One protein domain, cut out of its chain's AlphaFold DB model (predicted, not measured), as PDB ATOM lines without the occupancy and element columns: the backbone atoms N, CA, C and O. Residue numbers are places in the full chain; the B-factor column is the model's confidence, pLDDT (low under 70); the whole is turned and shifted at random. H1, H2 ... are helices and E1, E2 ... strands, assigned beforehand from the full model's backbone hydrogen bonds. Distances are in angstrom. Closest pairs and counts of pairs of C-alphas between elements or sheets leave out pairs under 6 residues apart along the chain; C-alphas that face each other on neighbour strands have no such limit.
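What this domain is: This is residues 73 to 86, 134 to 155, 176 to 223, 255 to 319 and 340 to 374 of the 674 residues of a protein of Ditylum brightwellii (UniProt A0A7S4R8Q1). Six helices, H3 to H8, form an up-and-down bundle with H6 in its core, each running against the one before it in the chain; at one end H2 stands crosswise to H4 and H6, with H1 packed on H2. H9 packs on H7, strand E1 of a small sheet with E2 packs on H5 and H7, and residues 214 to 223 of H4 stick out. The printed part has 184 residues with nine named helices and two named strands, in the order H1 to H7, E1, E2, H8, H9; the sheet is antiparallel and the class is mostly helix. The whole is compact, with a radius of gyration of the C-alphas of 16.6 A and spans of 46 by 37 by 35 A.

Where its parts are: Find C-alpha 73 at (243.067, 199.460, 181.419), where H1, residues 73 to 86, begins. Next come H2, residues 134 to 155, 32.7 A long, and H3, residues 176 to 190. H4, residues 195 to 223, runs 42.5 A to C-alpha 223 at (200.119, 203.455, 189.469). Read on through H5, residues 255 to 271, H6, residues 277 to 293, and H7, residues 295 to 308. Strands E1, residues 310 to 317, and E2, residues 340 to 342, precede H8, residues 345 to 360, and H9, residues 364 to 374, which ends at (206.809, 200.940, 154.723).

How they stand to each other: Start at the hub, H6, which touches H4 at a shallow tilt of 12 degrees, the same way, closest at the C-alphas of Ala 199 and Val 279, 4.5 A. H5 and H6 form a hairpin, closest at C-alphas 268 and 283, 5.2 A; H3 and H4 form another, closest at C-alphas 186 and 201, 4.0 A. H8 touches H6 at a steep tilt of 44 degrees, closest at C-alphas 354 and 284, 5.0 A. H7 touches H9, closest at C-alphas 295 and 365, 4.8 A. H2 is about perpendicular to H6, at 80 degrees, and touches it with residues 141 to 145 alone, closest at C-alphas 141 and 278, 6.9 A. H1 touches H2, closest at C-alphas 83 and 137, 4.0 A. Between E1 and E2, N 311 and O 341 are within hydrogen-bond range at 2.9 A. In H3, H4, H6 and H8 every O i to N i+4 pair is within range; H1 has 6 of 10, H2 15 of 18, H5 11 of 13, H7 9 of 10, H9 5 of 7.

The domain as a whole: The two C-alphas farthest apart, 155 and 371, are 49.1 A apart. Look for four cuts: C-alphas 86 and 134 are 6.0 A apart, 155 and 176 28.0 A, 223 and 255 20.3 A, 319 and 340 19.6 A. Of the links that are printed whole, none is long. Residues 86, 155, 255 to 256 and 319 have pLDDT under 70.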
ATOM      1  N   GLN A  73     242.217 198.777 182.404       91.38
ATOM      2  CA  GLN A  73     243.067 199.460 181.419       91.38
ATOM      3  C   GLN A  73     244.030 198.481 180.733       91.38
ATOM      4  O   GLN A  73     244.195 198.518 179.512       91.38
ATOM      5  N   ASN A  74     244.582 197.527 181.485       93.62
ATOM      6  CA  ASN A  74     245.443 196.476 180.944       93.62
ATOM      7  C   ASN A  74     244.715 195.517 179.982       93.62
ATOM      8  O   ASN A  74     245.371 194.821 179.206       93.62
ATOM      9  N   MET A  75     243.375 195.489 179.974       93.88
ATOM     10  CA  MET A  75     242.594 194.706 179.007       93.88
ATOM     11  C   MET A  75     242.433 195.402 177.646       93.88
ATOM     12  O   MET A  75     242.114 194.726 176.666       93.88
ATOM     13  N   ILE A  76     242.671 196.717 177.540       91.06
ATOM     14  CA  ILE A  76     242.465 197.485 176.296       91.06
ATOM     15  C   ILE A  76     243.217 196.892 175.094       91.06
ATOM     16  O   ILE A  76     242.591 196.752 174.044       91.06
ATOM     17  N   PRO A  77     244.504 196.496 175.185       91.19
ATOM     18  CA  PRO A  77     245.206 195.907 174.044       91.19
ATOM     19  C   PRO A  77     244.534 194.630 173.524       91.19
ATOM     20  O   PRO A  77     244.420 194.444 172.313       91.19
ATOM     21  N   ALA A  78     244.033 193.774 174.421       90.88
ATOM     22  CA  ALA A  78     243.322 192.554 174.042       90.88
ATOM     23  C   ALA A  78     241.963 192.869 173.396       90.88
ATOM     24  O   ALA A  78     241.637 192.318 172.344       90.88
ATOM     25  N   LEU A  79     241.201 193.805 173.973       90.31
ATOM     26  CA  LEU A  79     239.926 194.262 173.412       90.31
ATOM     27  C   LEU A  79     240.105 194.920 172.041       90.31
ATOM     28  O   LEU A  79     239.286 194.704 171.151       90.31
ATOM     29  N   ARG A  80     241.199 195.663 171.842       86.69
ATOM     30  CA  ARG A  80     241.548 196.262 170.551       86.69
ATOM     31  C   ARG A  80     241.748 195.184 169.489       86.69
ATOM     32  O   ARG A  80     241.106 195.265 168.445       86.69
ATOM     33  N   ILE A  81     242.532 194.143 169.780       86.12
ATOM     34  CA  ILE A  81     242.741 193.006 168.863       86.12
ATOM     35  C   ILE A  81     241.402 192.347 168.497       86.12
ATOM     36  O   ILE A  81     241.122 192.120 167.319       86.12
ATOM     37  N   LEU A  82     240.542 192.096 169.490       87.62
ATOM     38  CA  LEU A  82     239.223 191.499 169.264       87.62
ATOM     39  C   LEU A  82     238.280 192.423 168.478       87.62
ATOM     40  O   LEU A  82     237.503 191.944 167.658       87.62
ATOM     41  N   SER A  83     238.366 193.741 168.669       84.31
ATOM     42  CA  SER A  83     237.549 194.717 167.933       84.31
ATOM     43  C   SER A  83     237.947 194.838 166.456       84.31
ATOM     44  O   SER A  83     237.091 195.036 165.597       84.31
ATOM     45  N   THR A  84     239.231 194.645 166.134       77.62
ATOM     46  CA  THR A  84     239.745 194.741 164.757       77.62
ATOM     47  C   THR A  84     239.426 193.525 163.883       77.62
ATOM     48  O   THR A  84     239.632 193.569 162.670       77.62
ATOM     49  N   PHE A  85     238.867 192.453 164.458       72.44
ATOM     50  CA  PHE A  85     238.538 191.222 163.725       72.44
ATOM     51  C   PHE A  85     237.534 191.436 162.578       72.44
ATOM     52  O   PHE A  85     237.509 190.641 161.642       72.44
ATOM     53  N   ARG A  86     236.750 192.527 162.603       60.84
ATOM     54  CA  ARG A  86     235.806 192.885 161.528       60.84
ATOM     55  C   ARG A  86     236.507 193.269 160.213       60.84
ATOM     56  O   ARG A  86     235.908 193.106 159.158       60.84
ATOM     57  N   ALA A 134     231.698 188.858 164.405       74.00
ATOM     58  CA  ALA A 134     231.206 190.229 164.257       74.00
ATOM     59  C   ALA A 134     230.614 190.758 165.574       74.00
ATOM     60  O   ALA A 134     230.941 191.863 166.013       74.00
ATOM     61  N   LYS A 135     229.816 189.927 166.253       78.88
ATOM     62  CA  LYS A 135     229.253 190.246 167.569       78.88
ATOM     63  C   LYS A 135     230.340 190.388 168.637       78.88
ATOM     64  O   LYS A 135     230.279 191.297 169.461       78.88
ATOM     65  N   LEU A 136     231.362 189.531 168.605       89.12
ATOM     66  CA  LEU A 136     232.511 189.606 169.509       89.12
ATOM     67  C   LEU A 136     233.271 190.930 169.361       89.12
ATOM     68  O   LEU A 136     233.626 191.550 170.363       89.12
ATOM     69  N   ALA A 137     233.490 191.380 168.125       80.75
ATOM     70  CA  ALA A 137     234.173 192.634 167.830       80.75
ATOM     71  C   ALA A 137     233.372 193.850 168.322       80.75
ATOM     72  O   ALA A 137     233.943 194.768 168.914       80.75
ATOM     73  N   GLU A 138     232.049 193.826 168.149       76.25
ATOM     74  CA  GLU A 138     231.142 194.875 168.623       76.25
ATOM     75  C   GLU A 138     231.149 194.994 170.156       76.25
ATOM     76  O   GLU A 138     231.346 196.089 170.689       76.25
ATOM     77  N   ILE A 139     231.011 193.873 170.875       86.12
ATOM     78  CA  ILE A 139     231.044 193.860 172.349       86.12
ATOM     79  C   ILE A 139     232.423 194.310 172.853       86.12
ATOM     80  O   ILE A 139     232.513 195.055 173.828       86.12
ATOM     81  N   SER A 140     233.498 193.905 172.169       88.50
ATOM     82  CA  SER A 140     234.871 194.292 172.519       88.50
ATOM     83  C   SER A 140     235.116 195.793 172.334       88.50
ATOM     84  O   SER A 140     235.705 196.429 173.208       88.50
ATOM     85  N   SER A 141     234.633 196.371 171.228       76.75
ATOM     86  CA  SER A 141     234.703 197.814 170.960       76.75
ATOM     87  C   SER A 141     233.921 198.614 172.006       76.75
ATOM     88  O   SER A 141     234.435 199.592 172.546       76.75
ATOM     89  N   HIS A 142     232.725 198.140 172.372       84.88
ATOM     90  CA  HIS A 142     231.903 198.746 173.421       84.88
ATOM     91  C   HIS A 142     232.585 198.691 174.796       84.88
ATOM     92  O   HIS A 142     232.700 199.713 175.469       84.88
ATOM     93  N   ALA A 143     233.127 197.533 175.191       87.56
ATOM     94  CA  ALA A 143     233.885 197.395 176.438       87.56
ATOM     95  C   ALA A 143     235.096 198.341 176.482       87.56
ATOM     96  O   ALA A 143     235.332 199.000 177.495       87.56
ATOM     97  N   MET A 144     235.838 198.449 175.375       88.00
ATOM     98  CA  MET A 144     236.983 199.353 175.262       88.00
ATOM     99  C   MET A 144     236.561 200.820 175.418       88.00
ATOM    100  O   MET A 144     237.202 201.556 176.166       88.00
ATOM    101  N   ALA A 145     235.469 201.235 174.767       76.94
ATOM    102  CA  ALA A 145     234.932 202.587 174.894       76.94
ATOM    103  C   ALA A 145     234.532 202.905 176.346       76.94
ATOM    104  O   ALA A 145     234.890 203.963 176.861       76.94
ATOM    105  N   LEU A 146     233.878 201.966 177.042       83.56
ATOM    106  CA  LEU A 146     233.516 202.124 178.455       83.56
ATOM    107  C   LEU A 146     234.752 202.287 179.353       83.56
ATOM    108  O   LEU A 146     234.776 203.174 180.204       83.56
ATOM    109  N   ILE A 147     235.801 201.487 179.155       87.62
ATOM    110  CA  ILE A 147     237.035 201.580 179.955       87.62
ATOM    111  C   ILE A 147     237.757 202.915 179.706       87.62
ATOM    112  O   ILE A 147     238.183 203.576 180.655       87.62
ATOM    113  N   LEU A 148     237.871 203.344 178.446       82.50
ATOM    114  CA  LEU A 148     238.525 204.606 178.083       82.50
ATOM    115  C   LEU A 148     237.744 205.833 178.572       82.50
ATOM    116  O   LEU A 148     238.334 206.797 179.047       82.50
ATOM    117  N   SER A 149     236.413 205.791 178.513       77.69
ATOM    118  CA  SER A 149     235.566 206.892 178.986       77.69
ATOM    119  C   SER A 149     235.767 207.205 180.478       77.69
ATOM    120  O   SER A 149     235.720 208.366 180.892       77.69
ATOM    121  N   ARG A 150     236.078 206.174 181.274       81.69
ATOM    122  CA  ARG A 150     236.300 206.261 182.723       81.69
ATOM    123  C   ARG A 150     237.678 206.787 183.108       81.69
ATOM    124  O   ARG A 150     237.812 207.435 184.146       81.69
ATOM    125  N   SER A 151     238.722 206.517 182.320       78.81
ATOM    126  CA  SER A 151     240.053 207.080 182.606       78.81
ATOM    127  C   SER A 151     240.096 208.590 182.392       78.81
ATOM    128  O   SER A 151     240.893 209.278 183.028       78.81
ATOM    129  N   VAL A 152     239.217 209.125 181.541       76.50
ATOM    130  CA  VAL A 152     239.048 210.570 181.349       76.50
ATOM    131  C   VAL A 152     238.400 211.222 182.575       76.50
ATOM    132  O   VAL A 152     238.914 212.227 183.056       76.50
ATOM    133  N   GLU A 153     237.330 210.641 183.138       70.38
ATOM    134  CA  GLU A 153     236.661 211.185 184.340       70.38
ATOM    135  C   GLU A 153     237.619 211.333 185.525       70.38
ATOM    136  O   GLU A 153     237.603 212.349 186.218       70.38
ATOM    137  N   ARG A 154     238.514 210.359 185.731       71.44
ATOM    138  CA  ARG A 154     239.501 210.427 186.819       71.44
ATOM    139  C   ARG A 154     240.515 211.553 186.647       71.44
ATOM    140  O   ARG A 154     240.894 212.161 187.644       71.44
ATOM    141  N   ARG A 155     240.923 211.855 185.410       69.38
ATOM    142  CA  ARG A 155     241.834 212.977 185.131       69.38
ATOM    143  C   ARG A 155     241.182 214.326 185.444       69.38
ATOM    144  O   ARG A 155     241.873 215.218 185.922       69.38
ATOM    145  N   LYS A 176     214.103 216.906 185.658       82.44
ATOM    146  CA  LYS A 176     214.194 217.624 184.388       82.44
ATOM    147  C   LYS A 176     215.536 218.349 184.242       82.44
ATOM    148  O   LYS A 176     216.198 218.159 183.231       82.44
ATOM    149  N   GLU A 177     215.927 219.176 185.205       85.25
ATOM    150  CA  GLU A 177     217.187 219.935 185.156       85.25
ATOM    151  C   GLU A 177     218.394 219.000 185.076       85.25
ATOM    152  O   GLU A 177     219.246 219.197 184.212       85.25
ATOM    153  N   GLU A 178     218.405 217.927 185.871       87.50
ATOM    154  CA  GLU A 178     219.457 216.903 185.826       87.50
ATOM    155  C   GLU A 178     219.572 216.269 184.427       87.50
ATOM    156  O   GLU A 178     220.662 216.034 183.906       87.50
ATOM    157  N   LEU A 179     218.432 216.022 183.780       89.56
ATOM    158  CA  LEU A 179     218.370 215.456 182.440       89.56
ATOM    159  C   LEU A 179     218.940 216.405 181.379       89.56
ATOM    160  O   LEU A 179     219.716 215.972 180.527       89.56
ATOM    161  N   TYR A 180     218.584 217.693 181.435       89.25
ATOM    162  CA  TYR A 180     219.134 218.703 180.526       89.25
ATOM    163  C   TYR A 180     220.630 218.909 180.747       89.25
ATOM    164  O   TYR A 180     221.363 218.997 179.767       89.25
ATOM    165  N   GLN A 181     221.088 218.917 182.001       90.56
ATOM    166  CA  GLN A 181     222.514 218.985 182.326       90.56
ATOM    167  C   GLN A 181     223.271 217.785 181.742       90.56
ATOM    168  O   GLN A 181     224.299 217.966 181.099       90.56
ATOM    169  N   LYS A 182     222.736 216.563 181.874       92.69
ATOM    170  CA  LYS A 182     223.348 215.358 181.288       92.69
ATOM    171  C   LYS A 182     223.384 215.386 179.759       92.69
ATOM    172  O   LYS A 182     224.368 214.943 179.172       92.69
ATOM    173  N   ILE A 183     222.337 215.899 179.105       93.94
ATOM    174  CA  ILE A 183     222.336 216.081 177.644       93.94
ATOM    175  C   ILE A 183     223.376 217.131 177.239       93.94
ATOM    176  O   ILE A 183     224.131 216.888 176.305       93.94
ATOM    177  N   HIS A 184     223.447 218.256 177.953       93.75
ATOM    178  CA  HIS A 184     224.432 219.306 177.696       93.75
ATOM    179  C   HIS A 184     225.862 218.776 177.840       93.75
ATOM    180  O   HIS A 184     226.678 218.960 176.944       93.75
ATOM    181  N   GLN A 185     226.140 218.025 178.910       94.50
ATOM    182  CA  GLN A 185     227.438 217.382 179.112       94.50
ATOM    183  C   GLN A 185     227.789 216.420 177.970       94.50
ATOM    184  O   GLN A 185     228.928 216.378 177.514       94.50
ATOM    185  N   ALA A 186     226.814 215.652 177.479       95.56
ATOM    186  CA  ALA A 186     227.022 214.765 176.340       95.56
ATOM    187  C   ALA A 186     227.297 215.532 175.032       95.56
ATOM    188  O   ALA A 186     228.065 215.054 174.197       95.56
ATOM    189  N   GLU A 187     226.691 216.708 174.840       96.12
ATOM    190  CA  GLU A 187     226.994 217.591 173.707       96.12
ATOM    191  C   GLU A 187     228.404 218.190 173.805       96.12
ATOM    192  O   GLU A 187     229.091 218.242 172.786       96.12
ATOM    193  N   GLU A 188     228.854 218.583 175.001       95.69
ATOM    194  CA  GLU A 188     230.233 219.033 175.248       95.69
ATOM    195  C   GLU A 188     231.247 217.922 174.960       95.69
ATOM    196  O   GLU A 188     232.210 218.136 174.224       95.69
ATOM    197  N   ASP A 189     230.990 216.713 175.465       95.44
ATOM    198  CA  ASP A 189     231.817 215.532 175.209       95.44
ATOM    199  C   ASP A 189     231.959 215.256 173.704       95.44
ATOM    200  O   ASP A 189     233.038 214.916 173.218       95.44
ATOM    201  N   LEU A 190     230.876 215.444 172.946       96.25
ATOM    202  CA  LEU A 190     230.849 215.304 171.490       96.25
ATOM    203  C   LEU A 190     231.656 216.372 170.741       96.25
ATOM    204  O   LEU A 190     232.025 216.125 169.594       96.25
ATOM    205  N   GLN A 191     231.938 217.524 171.353       96.62
ATOM    206  CA  GLN A 191     232.842 218.535 170.786       96.62
ATOM    207  C   GLN A 191     234.320 218.252 171.092       96.62
ATOM    208  O   GLN A 191     235.188 218.985 170.620       96.62
ATOM    209  N   SER A 192     234.632 217.211 171.869       96.06
ATOM    210  CA  SER A 192     236.014 216.884 172.213       96.06
ATOM    211  C   SER A 192     236.840 216.457 170.996       96.06
ATOM    212  O   SER A 192     236.388 215.693 170.137       96.06
ATOM    213  N   SER A 193     238.101 216.887 170.951       92.50
ATOM    214  CA  SER A 193     239.071 216.402 169.966       92.50
ATOM    215  C   SER A 193     239.409 214.922 170.174       92.50
ATOM    216  O   SER A 193     239.676 214.220 169.200       92.50
ATOM    217  N   GLU A 194     239.329 214.421 171.412       90.50
ATOM    218  CA  GLU A 194     239.596 213.022 171.745       90.50
ATOM    219  C   GLU A 194     238.381 212.143 171.399       90.50
ATOM    220  O   GLU A 194     237.325 212.254 172.037       90.50
ATOM    221  N   PRO A 195     238.497 211.202 170.448       89.31
ATOM    222  CA  PRO A 195     237.335 210.418 170.067       89.31
ATOM    223  C   PRO A 195     236.785 209.454 171.132       89.31
ATOM    224  O   PRO A 195     235.571 209.232 171.131       89.31
ATOM    225  N   PRO A 196     237.562 208.938 172.109       89.56
ATOM    226  CA  PRO A 196     236.985 208.240 173.258       89.56
ATOM    227  C   PRO A 196     236.006 209.100 174.071       89.56
ATOM    228  O   PRO A 196     235.003 208.580 174.561       89.56
ATOM    229  N   ILE A 197     236.258 210.411 174.183       91.19
ATOM    230  CA  ILE A 197     235.363 211.351 174.872       91.19
ATOM    231  C   ILE A 197     234.107 211.586 174.029       91.19
ATOM    232  O   ILE A 197     233.000 211.507 174.555       91.19
ATOM    233  N   ARG A 198     234.241 211.741 172.707       95.25
ATOM    234  CA  ARG A 198     233.067 211.838 171.821       95.25
ATOM    235  C   ARG A 198     232.182 210.595 171.897       95.25
ATOM    236  O   ARG A 198     230.963 210.705 172.026       95.25
ATOM    237  N   ALA A 199     232.787 209.406 171.879       90.00
ATOM    238  CA  ALA A 199     232.072 208.144 172.052       90.00
ATOM    239  C   ALA A 199     231.363 208.076 173.414       90.00
ATOM    240  O   ALA A 199     230.201 207.667 173.469       90.00
ATOM    241  N   ARG A 200     232.021 208.531 174.494       91.12
ATOM    242  CA  ARG A 200     231.397 208.676 175.819       91.12
ATOM    243  C   ARG A 200     230.154 209.553 175.744       91.12
ATOM    244  O   ARG A 200     229.114 209.112 176.218       91.12
ATOM    245  N   GLY A 201     230.221 210.715 175.094       96.00
ATOM    246  CA  GLY A 201     229.067 211.603 174.917       96.00
ATOM    247  C   GLY A 201     227.859 210.871 174.323       96.00
ATOM    248  O   GLY A 201     226.769 210.881 174.892       96.00
ATOM    249  N   VAL A 202     228.061 210.116 173.239       96.38
ATOM    250  CA  VAL A 202     226.995 209.315 172.604       96.38
ATOM    251  C   VAL A 202     226.451 208.202 173.511       96.38
ATOM    252  O   VAL A 202     225.251 207.906 173.501       96.38
ATOM    253  N   VAL A 203     227.324 207.551 174.279       92.38
ATOM    254  CA  VAL A 203     226.947 206.481 175.213       92.38
ATOM    255  C   VAL A 203     226.181 207.049 176.412       92.38
ATOM    256  O   VAL A 203     225.176 206.469 176.821       92.38
ATOM    257  N   SER A 204     226.554 208.227 176.911       94.44
ATOM    258  CA  SER A 204     225.817 208.955 177.947       94.44
ATOM    259  C   SER A 204     224.370 209.222 177.525       94.44
ATOM    260  O   SER A 204     223.454 208.966 178.306       94.44
ATOM    261  N   LEU A 205     224.127 209.605 176.263       95.75
ATOM    262  CA  LEU A 205     222.762 209.747 175.725       95.75
ATOM    263  C   LEU A 205     221.968 208.433 175.786       95.75
ATOM    264  O   LEU A 205     220.776 208.434 176.095       95.75
ATOM    265  N   ARG A 206     222.621 207.292 175.546       94.31
ATOM    266  CA  ARG A 206     221.992 205.970 175.681       94.31
ATOM    267  C   ARG A 206     221.588 205.677 177.121       94.31
ATOM    268  O   ARG A 206     220.490 205.175 177.356       94.31
ATOM    269  N   HIS A 207     222.464 205.976 178.078       91.56
ATOM    270  CA  HIS A 207     222.179 205.782 179.499       91.56
ATOM    271  C   HIS A 207     221.034 206.677 179.973       91.56
ATOM    272  O   HIS A 207     220.168 206.207 180.706       91.56
ATOM    273  N   ILE A 208     220.976 207.919 179.486       93.19
ATOM    274  CA  ILE A 208     219.859 208.837 179.726       93.19
ATOM    275  C   ILE A 208     218.527 208.208 179.286       93.19
ATOM    276  O   ILE A 208     217.564 208.195 180.051       93.19
ATOM    277  N   VAL A 209     218.481 207.640 178.079       93.25
ATOM    278  CA  VAL A 209     217.280 206.986 177.529       93.25
ATOM    279  C   VAL A 209     216.863 205.786 178.371       93.25
ATOM    280  O   VAL A 209     215.692 205.668 178.727       93.25
ATOM    281  N   ARG A 210     217.813 204.913 178.732       89.44
ATOM    282  CA  ARG A 210     217.535 203.739 179.574       89.44
ATOM    283  C   ARG A 210     217.011 204.142 180.952       89.44
ATOM    284  O   ARG A 210     215.978 203.631 181.370       89.44
ATOM    285  N   GLY A 211     217.650 205.114 181.603       87.00
ATOM    286  CA  GLY A 211     217.191 205.634 182.891       87.00
ATOM    287  C   GLY A 211     215.780 206.224 182.808       87.00
ATOM    288  O   GLY A 211     214.946 205.966 183.674       87.00
ATOM    289  N   TYR A 212     215.464 206.946 181.727       88.06
ATOM    290  CA  TYR A 212     214.112 207.463 181.501       88.06
ATOM    291  C   TYR A 212     213.071 206.337 181.369       88.06
ATOM    292  O   TYR A 212     211.995 206.419 181.967       88.06
ATOM    293  N   MET A 213     213.390 205.263 180.635       85.06
ATOM    294  CA  MET A 213     212.506 204.098 180.513       85.06
ATOM    295  C   MET A 213     212.269 203.403 181.854       85.06
ATOM    296  O   MET A 213     211.134 203.041 182.157       85.06
ATOM    297  N   GLU A 214     213.317 203.224 182.659       84.31
ATOM    298  CA  GLU A 214     213.227 202.589 183.976       84.31
ATOM    299  C   GLU A 214     212.328 203.394 184.919       84.31
ATOM    300  O   GLU A 214     211.437 202.832 185.559       84.31
ATOM    301  N   HIS A 215     212.482 204.721 184.943       85.44
ATOM    302  CA  HIS A 215     211.601 205.600 185.710       85.44
ATOM    303  C   HIS A 215     210.145 205.522 185.241       85.44
ATOM    304  O   HIS A 215     209.238 205.430 186.073       85.44
ATOM    305  N   HIS A 216     209.907 205.503 183.927       83.44
ATOM    306  CA  HIS A 216     208.555 205.381 183.389       83.44
ATOM    307  C   HIS A 216     207.931 204.016 183.727       83.44
ATOM    308  O   HIS A 216     206.786 203.956 184.178       83.44
ATOM    309  N   ALA A 217     208.690 202.925 183.591       81.00
ATOM    310  CA  ALA A 217     208.244 201.578 183.942       81.00
ATOM    311  C   ALA A 217     207.893 201.463 185.435       81.00
ATOM    312  O   ALA A 217     206.824 200.950 185.775       81.00
ATOM    313  N   MET A 218     208.736 202.010 186.319       84.56
ATOM    314  CA  MET A 218     208.472 202.052 187.761       84.56
ATOM    315  C   MET A 218     207.222 202.876 188.091       84.56
ATOM    316  O   MET A 218     206.394 202.431 188.885       84.56
ATOM    317  N   SER A 219     207.041 204.041 187.458       84.75
ATOM    318  CA  SER A 219     205.862 204.888 187.687       84.75
ATOM    319  C   SER A 219     204.558 204.196 187.273       84.75
ATOM    320  O   SER A 219     203.568 204.245 188.002       84.75
ATOM    321  N   PHE A 220     204.576 203.468 186.152       83.81
ATOM    322  CA  PHE A 220     203.426 202.711 185.669       83.81
ATOM    323  C   PHE A 220     203.097 201.535 186.594       83.81
ATOM    324  O   PHE A 220     201.933 201.300 186.915       83.81
ATOM    325  N   GLN A 221     204.118 200.833 187.092       86.25
ATOM    326  CA  GLN A 221     203.937 199.759 188.067       86.25
ATOM    327  C   GLN A 221     203.387 200.287 189.401       86.25
ATOM    328  O   GLN A 221     202.502 199.663 189.989       86.25
ATOM    329  N   GLN A 222     203.851 201.452 189.859       88.19
ATOM    330  CA  GLN A 222     203.353 202.089 191.076       88.19
ATOM    331  C   GLN A 222     201.894 202.548 190.925       88.19
ATOM    332  O   GLN A 222     201.096 202.331 191.836       88.19
ATOM    333  N   GLN A 223     201.514 203.105 189.769       86.19
ATOM    334  CA  GLN A 223     200.119 203.455 189.469       86.19
ATOM    335  C   GLN A 223     199.209 202.222 189.429       86.19
ATOM    336  O   GLN A 223     198.124 202.247 190.007       86.19
ATOM    337  N   PHE A 255     203.853 216.078 175.884       51.00
ATOM    338  CA  PHE A 255     204.456 216.938 174.861       51.00
ATOM    339  C   PHE A 255     205.939 217.246 175.108       51.00
ATOM    340  O   PHE A 255     206.698 217.402 174.156       51.00
ATOM    341  N   LYS A 256     206.386 217.310 176.371       65.31
ATOM    342  CA  LYS A 256     207.791 217.634 176.686       65.31
ATOM    343  C   LYS A 256     208.758 216.477 176.406       65.31
ATOM    344  O   LYS A 256     209.933 216.738 176.161       65.31
ATOM    345  N   SER A 257     208.289 215.226 176.399       77.88
ATOM    346  CA  SER A 257     209.146 214.079 176.065       77.88
ATOM    347  C   SER A 257     209.481 214.038 174.575       77.88
ATOM    348  O   SER A 257     210.617 213.731 174.229       77.88
ATOM    349  N   VAL A 258     208.553 214.434 173.696       87.69
ATOM    350  CA  VAL A 258     208.766 214.424 172.237       87.69
ATOM    351  C   VAL A 258     209.953 215.302 171.838       87.69
ATOM    352  O   VAL A 258     210.839 214.840 171.125       87.69
ATOM    353  N   TYR A 259     210.038 216.530 172.357       87.81
ATOM    354  CA  TYR A 259     211.154 217.434 172.051       87.81
ATOM    355  C   TYR A 259     212.501 216.915 172.543       87.81
ATOM    356  O   TYR A 259     213.518 217.070 171.869       87.81
ATOM    357  N   MET A 260     212.515 216.290 173.721       91.00
ATOM    358  CA  MET A 260     213.723 215.663 174.237       91.00
ATOM    359  C   MET A 260     214.168 214.537 173.299       91.00
ATOM    360  O   MET A 260     215.332 214.502 172.913       91.00
ATOM    361  N   ILE A 261     213.247 213.664 172.883       93.81
ATOM    362  CA  ILE A 261     213.532 212.550 171.970       93.81
ATOM    363  C   ILE A 261     214.039 213.071 170.620       93.81
ATOM    364  O   ILE A 261     215.059 212.587 170.133       93.81
ATOM    365  N   GLU A 262     213.392 214.087 170.039       94.69
ATOM    366  CA  GLU A 262     213.857 214.734 168.804       94.69
ATOM    367  C   GLU A 262     215.275 215.291 168.957       94.69
ATOM    368  O   GLU A 262     216.103 215.115 168.061       94.69
ATOM    369  N   ASN A 263     215.589 215.908 170.101       93.75
ATOM    370  CA  ASN A 263     216.926 216.427 170.365       93.75
ATOM    371  C   ASN A 263     217.970 215.306 170.499       93.75
ATOM    372  O   ASN A 263     219.050 215.416 169.926       93.75
ATOM    373  N   LEU A 264     217.649 214.204 171.184       95.94
ATOM    374  CA  LEU A 264     218.540 213.041 171.267       95.94
ATOM    375  C   LEU A 264     218.809 212.450 169.881       95.94
ATOM    376  O   LEU A 264     219.961 212.205 169.525       95.94
ATOM    377  N   VAL A 265     217.760 212.271 169.071       97.31
ATOM    378  CA  VAL A 265     217.907 211.768 167.700       97.31
ATOM    379  C   VAL A 265     218.724 212.741 166.852       97.31
ATOM    380  O   VAL A 265     219.603 212.294 166.118       97.31
ATOM    381  N   ARG A 266     218.512 214.058 166.983       96.88
ATOM    382  CA  ARG A 266     219.315 215.092 166.305       96.88
ATOM    383  C   ARG A 266     220.800 214.926 166.602       96.88
ATOM    384  O   ARG A 266     221.610 214.943 165.674       96.88
ATOM    385  N   ILE A 267     221.150 214.800 167.883       97.06
ATOM    386  CA  ILE A 267     222.540 214.680 168.322       97.06
ATOM    387  C   ILE A 267     223.140 213.396 167.745       97.06
ATOM    388  O   ILE A 267     224.159 213.463 167.063       97.06
ATOM    389  N   CYS A 268     222.462 212.253 167.887       98.12
ATOM    390  CA  CYS A 268     222.950 210.987 167.346       98.12
ATOM    391  C   CYS A 268     223.103 211.005 165.814       98.12
ATOM    392  O   CYS A 268     224.149 210.609 165.297       98.12
ATOM    393  N   LEU A 269     222.112 211.509 165.070       97.62
ATOM    394  CA  LEU A 269     222.196 211.650 163.610       97.62
ATOM    395  C   LEU A 269     223.359 212.562 163.191       97.62
ATOM    396  O   LEU A 269     224.052 212.275 162.214       97.62
ATOM    397  N   SER A 270     223.620 213.624 163.959       97.12
ATOM    398  CA  SER A 270     224.777 214.499 163.745       97.12
ATOM    399  C   SER A 270     226.091 213.757 163.996       97.12
ATOM    400  O   SER A 270     227.012 213.892 163.198       97.12
ATOM    401  N   SER A 271     226.164 212.913 165.031       97.38
ATOM    402  CA  SER A 271     227.333 212.073 165.341       97.38
ATOM    403  C   SER A 271     227.572 210.941 164.334       97.38
ATOM    404  O   SER A 271     228.641 210.341 164.340       97.38
ATOM    405  N   LEU A 272     226.632 210.639 163.425       97.12
ATOM    406  CA  LEU A 272     226.885 209.671 162.344       97.12
ATOM    407  C   LEU A 272     227.948 210.158 161.346       97.12
ATOM    408  O   LEU A 272     228.496 209.343 160.603       97.12
ATOM    409  N   LYS A 273     228.243 211.465 161.314       95.75
ATOM    410  CA  LYS A 273     229.295 212.038 160.462       95.75
ATOM    411  C   LYS A 273     230.707 211.867 161.027       95.75
ATOM    412  O   LYS A 273     231.647 212.260 160.352       95.75
ATOM    413  N   ASP A 274     230.845 211.355 162.253       95.38
ATOM    414  CA  ASP A 274     232.157 211.201 162.878       95.38
ATOM    415  C   ASP A 274     233.059 210.308 162.016       95.38
ATOM    416  O   ASP A 274     232.598 209.301 161.456       95.38
ATOM    417  N   THR A 275     234.322 210.708 161.895       88.31
ATOM    418  CA  THR A 275     235.358 209.977 161.159       88.31
ATOM    419  C   THR A 275     235.719 208.681 161.880       88.31
ATOM    420  O   THR A 275     236.058 207.680 161.248       88.31
ATOM    421  N   GLU A 276     235.567 208.659 163.204       88.12
ATOM    422  CA  GLU A 276     235.970 207.544 164.045       88.12
ATOM    423  C   GLU A 276     234.877 206.485 164.137       88.12
ATOM    424  O   GLU A 276     233.744 206.726 164.577       88.12
ATOM    425  N   SER A 277     235.240 205.260 163.747       85.94
ATOM    426  CA  SER A 277     234.281 204.166 163.584       85.94
ATOM    427  C   SER A 277     233.475 203.841 164.835       85.94
ATOM    428  O   SER A 277     232.259 203.663 164.774       85.94
ATOM    429  N   TYR A 278     234.121 203.828 165.995       86.38
ATOM    430  CA  TYR A 278     233.468 203.518 167.262       86.38
ATOM    431  C   TYR A 278     232.522 204.629 167.740       86.38
ATOM    432  O   TYR A 278     231.542 204.318 168.416       86.38
ATOM    433  N   VAL A 279     232.740 205.894 167.357       92.25
ATOM    434  CA  VAL A 279     231.826 206.995 167.709       92.25
ATOM    435  C   VAL A 279     230.521 206.858 166.926       92.25
ATOM    436  O   VAL A 279     229.436 206.856 167.517       92.25
ATOM    437  N   PHE A 280     230.595 206.668 165.602       94.88
ATOM    438  CA  PHE A 280     229.372 206.502 164.815       94.88
ATOM    439  C   PHE A 280     228.674 205.162 165.100       94.88
ATOM    440  O   PHE A 280     227.445 205.120 165.086       94.88
ATOM    441  N   LEU A 281     229.406 204.083 165.413       90.38
ATOM    442  CA  LEU A 281     228.809 202.805 165.835       90.38
ATOM    443  C   LEU A 281     228.081 202.940 167.177       90.38
ATOM    444  O   LEU A 281     226.957 202.448 167.318       90.38
ATOM    445  N   ALA A 282     228.666 203.661 168.141       92.19
ATOM    446  CA  ALA A 282     227.975 204.000 169.381       92.19
ATOM    447  C   ALA A 282     226.686 204.780 169.088       92.19
ATOM    448  O   ALA A 282     225.662 204.520 169.722       92.19
ATOM    449  N   SER A 283     226.703 205.670 168.089       97.69
ATOM    450  CA  SER A 283     225.524 206.442 167.684       97.69
ATOM    451  C   SER A 283     224.436 205.574 167.063       97.69
ATOM    452  O   SER A 283     223.282 205.671 167.479       97.69
ATOM    453  N   ILE A 284     224.789 204.653 166.160       97.38
ATOM    454  CA  ILE A 284     223.859 203.657 165.601       97.38
ATOM    455  C   ILE A 284     223.172 202.887 166.731       97.38
ATOM    456  O   ILE A 284     221.948 202.867 166.822       97.38
ATOM    457  N   GLN A 285     223.941 202.303 167.646       95.94
ATOM    458  CA  GLN A 285     223.396 201.546 168.773       95.94
ATOM    459  C   GLN A 285     222.530 202.408 169.718       95.94
ATOM    460  O   GLN A 285     221.539 201.925 170.279       95.94
ATOM    461  N   THR A 286     222.885 203.682 169.908       97.31
ATOM    462  CA  THR A 286     222.083 204.625 170.697       97.31
ATOM    463  C   THR A 286     220.768 204.954 169.987       97.31
ATOM    464  O   THR A 286     219.726 204.895 170.634       97.31
ATOM    465  N   LEU A 287     220.769 205.171 168.666       98.25
ATOM    466  CA  LEU A 287     219.552 205.326 167.857       98.25
ATOM    467  C   LEU A 287     218.649 204.095 167.934       98.25
ATOM    468  O   LEU A 287     217.440 204.246 168.072       98.25
ATOM    469  N   VAL A 288     219.218 202.886 167.906       97.19
ATOM    470  CA  VAL A 288     218.446 201.645 168.082       97.19
ATOM    471  C   VAL A 288     217.798 201.610 169.468       97.19
ATOM    472  O   VAL A 288     216.612 201.326 169.583       97.19
ATOM    473  N   THR A 289     218.545 201.964 170.518       95.56
ATOM    474  CA  THR A 289     218.014 202.018 171.893       95.56
ATOM    475  C   THR A 289     216.889 203.051 172.023       95.56
ATOM    476  O   THR A 289     215.866 202.770 172.641       95.56
ATOM    477  N   ILE A 290     217.047 204.225 171.406       96.81
ATOM    478  CA  ILE A 290     216.016 205.270 171.341       96.81
ATOM    479  C   ILE A 290     214.790 204.779 170.552       96.81
ATOM    480  O   ILE A 290     213.661 205.004 170.979       96.81
ATOM    481  N   GLY A 291     214.997 204.063 169.444       96.62
ATOM    482  CA  GLY A 291     213.934 203.477 168.624       96.62
ATOM    483  C   GLY A 291     213.127 202.392 169.335       96.62
ATOM    484  O   GLY A 291     211.908 202.336 169.175       96.62
ATOM    485  N   ASP A 292     213.784 201.576 170.157       93.94
ATOM    486  CA  ASP A 292     213.128 200.567 170.995       93.94
ATOM    487  C   ASP A 292     212.327 201.218 172.139       93.94
ATOM    488  O   ASP A 292     211.237 200.757 172.475       93.94
ATOM    489  N   ALA A 293     212.847 202.310 172.709       93.19
ATOM    490  CA  ALA A 293     212.212 203.057 173.793       93.19
ATOM    491  C   ALA A 293     210.989 203.872 173.338       93.19
ATOM    492  O   ALA A 293     209.960 203.891 174.011       93.19
ATOM    493  N   PHE A 294     211.114 204.546 172.191       95.19
ATOM    494  CA  PHE A 294     210.178 205.560 171.698       95.19
ATOM    495  C   PHE A 294     209.816 205.305 170.232       95.19
ATOM    496  O   PHE A 294     210.037 206.123 169.336       95.19
ATOM    497  N   SER A 295     209.291 204.111 169.965       95.75
ATOM    498  CA  SER A 295     209.059 203.644 168.597       95.75
ATOM    499  C   SER A 295     208.078 204.506 167.794       95.75
ATOM    500  O   SER A 295     208.212 204.581 166.573       95.75
ATOM    501  N   SER A 296     207.108 205.146 168.455       95.38
ATOM    502  CA  SER A 296     206.095 206.016 167.834       95.38
ATOM    503  C   SER A 296     206.707 207.213 167.128       95.38
ATOM    504  O   SER A 296     206.304 207.559 166.019       95.38
ATOM    505  N   GLU A 297     207.679 207.837 167.776       95.12
ATOM    506  CA  GLU A 297     208.327 209.051 167.315       95.12
ATOM    507  C   GLU A 297     209.499 208.686 166.406       95.12
ATOM    508  O   GLU A 297     209.615 209.192 165.293       95.12
ATOM    509  N   VAL A 298     210.344 207.756 166.851       96.88
ATOM    510  CA  VAL A 298     211.681 207.547 166.284       96.88
ATOM    511  C   VAL A 298     211.649 206.724 165.003       96.88
ATOM    512  O   VAL A 298     212.388 207.036 164.073       96.88
ATOM    513  N   ILE A 299     210.802 205.694 164.905       97.56
ATOM    514  CA  ILE A 299     210.774 204.835 163.711       97.56
ATOM    515  C   ILE A 299     210.316 205.625 162.477       97.56
ATOM    516  O   ILE A 299     211.033 205.605 161.472       97.56
ATOM    517  N   PRO A 300     209.190 206.372 162.513       96.94
ATOM    518  CA  PRO A 300     208.819 207.228 161.393       96.94
ATOM    519  C   PRO A 300     209.894 208.276 161.105       96.94
ATOM    520  O   PRO A 300     210.247 208.466 159.947       96.94
ATOM    521  N   LEU A 301     210.441 208.921 162.139       97.00
ATOM    522  CA  LEU A 301     211.486 209.939 162.027       97.00
ATOM    523  C   LEU A 301     212.731 209.406 161.286       97.00
ATOM    524  O   LEU A 301     213.152 209.998 160.294       97.00
ATOM    525  N   LEU A 302     213.260 208.243 161.680       98.00
ATOM    526  CA  LEU A 302     214.380 207.588 160.996       98.00
ATOM    527  C   LEU A 302     214.025 207.162 159.568       98.00
ATOM    528  O   LEU A 302     214.830 207.348 158.659       98.00
ATOM    529  N   GLY A 303     212.806 206.667 159.335       97.75
ATOM    530  CA  GLY A 303     212.317 206.382 157.985       97.75
ATOM    531  C   GLY A 303     212.360 207.609 157.071       97.75
ATOM    532  O   GLY A 303     212.783 207.517 155.916       97.75
ATOM    533  N   LYS A 304     211.983 208.786 157.589       96.56
ATOM    534  CA  LYS A 304     212.064 210.059 156.850       96.56
ATOM    535  C   LYS A 304     213.511 210.452 156.572       96.56
ATOM    536  O   LYS A 304     213.832 210.769 155.429       96.56
ATOM    537  N   ALA A 305     214.376 210.379 157.584       96.88
ATOM    538  CA  ALA A 305     215.806 210.657 157.455       96.88
ATOM    539  C   ALA A 305     216.466 209.792 156.366       96.88
ATOM    540  O   ALA A 305     217.164 210.309 155.496       96.88
ATOM    541  N   VAL A 306     216.194 208.484 156.361       97.31
ATOM    542  CA  VAL A 306     216.764 207.542 155.385       97.31
ATOM    543  C   VAL A 306     216.204 207.782 153.982       97.31
ATOM    544  O   VAL A 306     216.978 207.925 153.034       97.31
ATOM    545  N   SER A 307     214.877 207.874 153.835       95.75
ATOM    546  CA  SER A 307     214.222 207.997 152.521       95.75
ATOM    547  C   SER A 307     214.481 209.341 151.838       95.75
ATOM    548  O   SER A 307     214.770 209.372 150.643       95.75
ATOM    549  N   SER A 308     214.420 210.447 152.582       94.62
ATOM    550  CA  SER A 308     214.513 211.800 152.014       94.62
ATOM    551  C   SER A 308     215.893 212.445 152.147       94.62
ATOM    552  O   SER A 308     216.187 213.388 151.418       94.62
ATOM    553  N   GLY A 309     216.746 211.947 153.049       95.38
ATOM    554  CA  GLY A 309     218.050 212.550 153.336       95.38
ATOM    555  C   GLY A 309     217.975 213.888 154.071       95.38
ATOM    556  O   GLY A 309     219.000 214.532 154.247       95.38
ATOM    557  N   SER A 310     216.788 214.308 154.503       94.88
ATOM    558  CA  SER A 310     216.584 215.545 155.247       94.88
ATOM    559  C   SER A 310     215.513 215.329 156.301       94.88
ATOM    560  O   SER A 310     214.572 214.555 156.111       94.88
ATOM    561  N   ILE A 311     215.650 215.980 157.448       95.12
ATOM    562  CA  ILE A 311     214.663 215.858 158.504       95.12
ATOM    563  C   ILE A 311     214.447 217.163 159.240       95.12
ATOM    564  O   ILE A 311     215.382 217.869 159.601       95.12
ATOM    565  N   ARG A 312     213.175 217.466 159.475       94.44
ATOM    566  CA  ARG A 312     212.753 218.625 160.242       94.44
ATOM    567  C   ARG A 312     212.626 218.231 161.708       94.44
ATOM    568  O   ARG A 312     211.816 217.369 162.036       94.44
ATOM    569  N   LEU A 313     213.432 218.852 162.561       93.69
ATOM    570  CA  LEU A 313     213.477 218.620 164.005       93.69
ATOM    571  C   LEU A 313     213.177 219.929 164.730       93.69
ATOM    572  O   LEU A 313     213.489 221.008 164.222       93.69
ATOM    573  N   THR A 314     212.576 219.861 165.911       90.50
ATOM    574  CA  THR A 314     212.334 221.055 166.722       90.50
ATOM    575  C   THR A 314     213.467 221.228 167.727       90.50
ATOM    576  O   THR A 314     213.748 220.329 168.517       90.50
ATOM    577  N   LYS A 315     214.135 222.384 167.716       85.31
ATOM    578  CA  LYS A 315     215.115 222.771 168.732       85.31
ATOM    579  C   LYS A 315     214.456 223.723 169.719       85.31
ATOM    580  O   LYS A 315     213.921 224.760 169.342       85.31
ATOM    581  N   ILE A 316     214.545 223.375 170.997       79.31
ATOM    582  CA  ILE A 316     214.215 224.285 172.090       79.31
ATOM    583  C   ILE A 316     215.476 225.102 172.365       79.31
ATOM    584  O   ILE A 316     216.476 224.560 172.836       79.31
ATOM    585  N   THR A 317     215.456 226.394 172.056       77.75
ATOM    586  CA  THR A 317     216.506 227.315 172.496       77.75
ATOM    587  C   THR A 317     216.071 227.966 173.798       77.75
ATOM    588  O   THR A 317     215.135 228.761 173.822       77.75
ATOM    589  N   THR A 318     216.754 227.649 174.897       71.38
ATOM    590  CA  THR A 318     216.647 228.422 176.137       71.38
ATOM    591  C   THR A 318     217.461 229.696 175.964       71.38
ATOM    592  O   THR A 318     218.639 229.755 176.318       71.38
ATOM    593  N   SER A 319     216.868 230.708 175.339       68.38
ATOM    594  CA  SER A 319     217.451 232.040 175.253       68.38
ATOM    595  C   SER A 319     217.451 232.656 176.652       68.38
ATOM    596  O   SER A 319     216.485 233.273 177.094       68.38
ATOM    597  N   MET A 340     216.186 222.202 160.042       95.00
ATOM    598  CA  MET A 340     216.369 221.208 158.990       95.00
ATOM    599  C   MET A 340     217.753 220.578 159.152       95.00
ATOM    600  O   MET A 340     218.762 221.283 159.135       95.00
ATOM    601  N   LEU A 341     217.798 219.263 159.345       95.94
ATOM    602  CA  LEU A 341     219.021 218.473 159.390       95.94
ATOM    603  C   LEU A 341     219.142 217.687 158.082       95.94
ATOM    604  O   LEU A 341     218.409 216.722 157.866       95.94
ATOM    605  N   ASP A 342     220.078 218.098 157.234       96.25
ATOM    606  CA  ASP A 342     220.417 217.390 156.002       96.25
ATOM    607  C   ASP A 342     221.501 216.340 156.280       96.25
ATOM    608  O   ASP A 342     222.489 216.606 156.967       96.25
ATOM    609  N   LEU A 343     221.300 215.130 155.764       96.19
ATOM    610  CA  LEU A 343     222.170 213.976 155.969       96.19
ATOM    611  C   LEU A 343     222.964 213.689 154.697       96.19
ATOM    612  O   LEU A 343     222.389 213.567 153.611       96.19
ATOM    613  N   SER A 344     224.277 213.501 154.838       94.06
ATOM    614  CA  SER A 344     225.114 212.992 153.747       94.06
ATOM    615  C   SER A 344     224.737 211.552 153.374       94.06
ATOM    616  O   SER A 344     224.122 210.834 154.167       94.06
ATOM    617  N   SER A 345     225.134 211.089 152.185       92.75
ATOM    618  CA  SER A 345     224.901 209.701 151.752       92.75
ATOM    619  C   SER A 345     225.489 208.687 152.745       92.75
ATOM    620  O   SER A 345     224.797 207.753 153.153       92.75
ATOM    621  N   SER A 346     226.695 208.946 153.261       90.81
ATOM    622  CA  SER A 346     227.309 208.156 154.340       90.81
ATOM    623  C   SER A 346     226.475 208.142 155.632       90.81
ATOM    624  O   SER A 346     226.220 207.077 156.200       90.81
ATOM    625  N   GLN A 347     225.957 209.290 156.088       95.75
ATOM    626  CA  GLN A 347     225.077 209.325 157.264       95.75
ATOM    627  C   GLN A 347     223.760 208.579 157.020       95.75
ATOM    628  O   GLN A 347     223.276 207.890 157.918       95.75
ATOM    629  N   ARG A 348     223.184 208.674 155.814       97.00
ATOM    630  CA  ARG A 348     221.962 207.945 155.438       97.00
ATOM    631  C   ARG A 348     222.174 206.435 155.449       97.00
ATOM    632  O   ARG A 348     221.294 205.725 155.925       97.00
ATOM    633  N   LEU A 349     223.331 205.951 154.991       94.81
ATOM    634  CA  LEU A 349     223.711 204.537 155.087       94.81
ATOM    635  C   LEU A 349     223.754 204.066 156.542       94.81
ATOM    636  O   LEU A 349     223.103 203.084 156.892       94.81
ATOM    637  N   LYS A 350     224.448 204.812 157.408       96.50
ATOM    638  CA  LYS A 350     224.550 204.501 158.843       96.50
ATOM    639  C   LYS A 350     223.183 204.575 159.547       96.50
ATOM    640  O   LYS A 350     222.867 203.742 160.395       96.50
ATOM    641  N   ALA A 351     222.329 205.528 159.171       98.19
ATOM    642  CA  ALA A 351     220.959 205.627 159.678       98.19
ATOM    643  C   ALA A 351     220.073 204.463 159.196       98.19
ATOM    644  O   ALA A 351     219.255 203.956 159.965       98.19
ATOM    645  N   ALA A 352     220.250 204.004 157.953       98.12
ATOM    646  CA  ALA A 352     219.566 202.822 157.430       98.12
ATOM    647  C   ALA A 352     220.006 201.548 158.166       98.12
ATOM    648  O   ALA A 352     219.168 200.700 158.461       98.12
ATOM    649  N   GLU A 353     221.287 201.435 158.527       97.19
ATOM    650  CA  GLU A 353     221.800 200.346 159.365       97.19
ATOM    651  C   GLU A 353     221.144 200.349 160.756       97.19
ATOM    652  O   GLU A 353     220.647 199.313 161.200       97.19
ATOM    653  N   ALA A 354     221.031 201.515 161.406       98.12
ATOM    654  CA  ALA A 354     220.287 201.644 162.663       98.12
ATOM    655  C   ALA A 354     218.822 201.196 162.510       98.12
ATOM    656  O   ALA A 354     218.310 200.435 163.330       98.12
ATOM    657  N   LEU A 355     218.154 201.611 161.432       98.31
ATOM    658  CA  LEU A 355     216.772 201.225 161.161       98.31
ATOM    659  C   LEU A 355     216.625 199.712 160.918       98.31
ATOM    660  O   LEU A 355     215.702 199.100 161.456       98.31
ATOM    661  N   LEU A 356     217.551 199.088 160.183       98.00
ATOM    662  CA  LEU A 356     217.596 197.635 159.988       98.00
ATOM    663  C   LEU A 356     217.751 196.888 161.316       98.00
ATOM    664  O   LEU A 356     217.072 195.884 161.530       98.00
ATOM    665  N   PHE A 357     218.594 197.378 162.229       97.44
ATOM    666  CA  PHE A 357     218.720 196.790 163.564       97.44
ATOM    667  C   PHE A 357     217.412 196.864 164.359       97.44
ATOM    668  O   PHE A 357     217.036 195.870 164.982       97.44
ATOM    669  N   ILE A 358     216.689 197.990 164.304       97.81
ATOM    670  CA  ILE A 358     215.379 198.128 164.965       97.81
ATOM    671  C   ILE A 358     214.373 197.123 164.375       97.81
ATOM    672  O   ILE A 358     213.684 196.429 165.125       97.81
ATOM    673  N   ILE A 359     214.314 196.986 163.042       97.88
ATOM    674  CA  ILE A 359     213.400 196.041 162.375       97.88
ATOM    675  C   ILE A 359     213.728 194.594 162.773       97.88
ATOM    676  O   ILE A 359     212.840 193.848 163.193       97.88
ATOM    677  N   ARG A 360     215.009 194.209 162.723       96.25
ATOM    678  CA  ARG A 360     215.475 192.847 163.036       96.25
ATOM    679  C   ARG A 360     215.277 192.441 164.489       96.25
ATOM    680  O   ARG A 360     215.101 191.257 164.760       96.25
ATOM    681  N   ARG A 361     215.265 193.396 165.423       94.62
ATOM    682  CA  ARG A 361     214.911 193.133 166.829       94.62
ATOM    683  C   ARG A 361     213.447 192.733 167.008       94.62
ATOM    684  O   ARG A 361     213.113 192.175 168.049       94.62
ATOM    685  N   ARG A 362     212.584 192.992 166.014       93.06
ATOM    686  CA  ARG A 362     211.148 192.654 166.023       93.06
ATOM    687  C   ARG A 362     210.425 193.167 167.274       93.06
ATOM    688  O   ARG A 362     209.521 192.517 167.797       93.06
ATOM    689  N   GLY A 363     210.826 194.343 167.762       92.31
ATOM    690  CA  GLY A 363     210.170 194.996 168.891       92.31
ATOM    691  C   GLY A 363     208.716 195.359 168.573       92.31
ATOM    692  O   GLY A 363     208.343 195.543 167.412       92.31
ATOM    693  N   ARG A 364     207.882 195.527 169.613       93.12
ATOM    694  CA  ARG A 364     206.452 195.889 169.480       93.12
ATOM    695  C   ARG A 364     206.229 197.118 168.590       93.12
ATOM    696  O   ARG A 364     205.235 197.185 167.870       93.12
ATOM    697  N   GLY A 365     207.169 198.064 168.619       94.00
ATOM    698  CA  GLY A 365     207.159 199.257 167.782       94.00
ATOM    699  C   GLY A 365     207.040 198.977 166.287       94.00
ATOM    700  O   GLY A 365     206.306 199.676 165.594       94.00
ATOM    701  N   ILE A 366     207.688 197.926 165.782       97.06
ATOM    702  CA  ILE A 366     207.676 197.596 164.352       97.06
ATOM    703  C   ILE A 366     206.300 197.115 163.898       97.06
ATOM    704  O   ILE A 366     205.833 197.528 162.843       97.06
ATOM    705  N   TYR A 367     205.594 196.332 164.709       95.81
ATOM    706  CA  TYR A 367     204.233 195.908 164.369       95.81
ATOM    707  C   TYR A 367     203.236 197.076 164.392       95.81
ATOM    708  O   TYR A 367     202.290 197.098 163.609       95.81
ATOM    709  N   MET A 368     203.470 198.076 165.247       96.44
ATOM    710  CA  MET A 368     202.613 199.261 165.364       96.44
ATOM    711  C   MET A 368     202.880 200.293 164.260       96.44
ATOM    712  O   MET A 368     201.950 200.806 163.638       96.44
ATOM    713  N   PHE A 369     204.152 200.598 163.996       97.56
ATOM    714  CA  PHE A 369     204.559 201.703 163.119       97.56
ATOM    715  C   PHE A 369     205.127 201.244 161.779       97.56
ATOM    716  O   PHE A 369     205.319 202.067 160.886       97.56
ATOM    717  N   GLY A 370     205.341 199.946 161.582       97.12
ATOM    718  CA  GLY A 370     205.951 199.406 160.374       97.12
ATOM    719  C   GLY A 370     205.112 199.603 159.113       97.12
ATOM    720  O   GLY A 370     205.679 199.833 158.052       97.12
ATOM    721  N   LYS A 371     203.773 199.658 159.217       97.44
ATOM    722  CA  LYS A 371     202.908 200.097 158.102       97.44
ATOM    723  C   LYS A 371     203.243 201.522 157.653       97.44
ATOM    724  O   LYS A 371     203.369 201.785 156.461       97.44
ATOM    725  N   SER A 372     203.360 202.446 158.611       97.06
ATOM    726  CA  SER A 372     203.718 203.842 158.331       97.06
ATOM    727  C   SER A 372     205.135 203.928 157.767       97.06
ATOM    728  O   SER A 372     205.365 204.620 156.780       97.06
ATOM    729  N   LEU A 373     206.066 203.158 158.335       97.81
ATOM    730  CA  LEU A 373     207.442 203.091 157.861       97.81
ATOM    731  C   LEU A 373     207.529 202.576 156.420       97.81
ATOM    732  O   LEU A 373     208.185 203.211 155.604       97.81
ATOM    733  N   LEU A 374     206.846 201.477 156.085       97.94
ATOM    734  CA  LEU A 374     206.809 200.940 154.723       97.94
ATOM    735  C   LEU A 374     206.265 201.985 153.743       97.94
ATOM    736  O   LEU A 374     206.855 202.204 152.691       97.94
TER     737      LEU A 374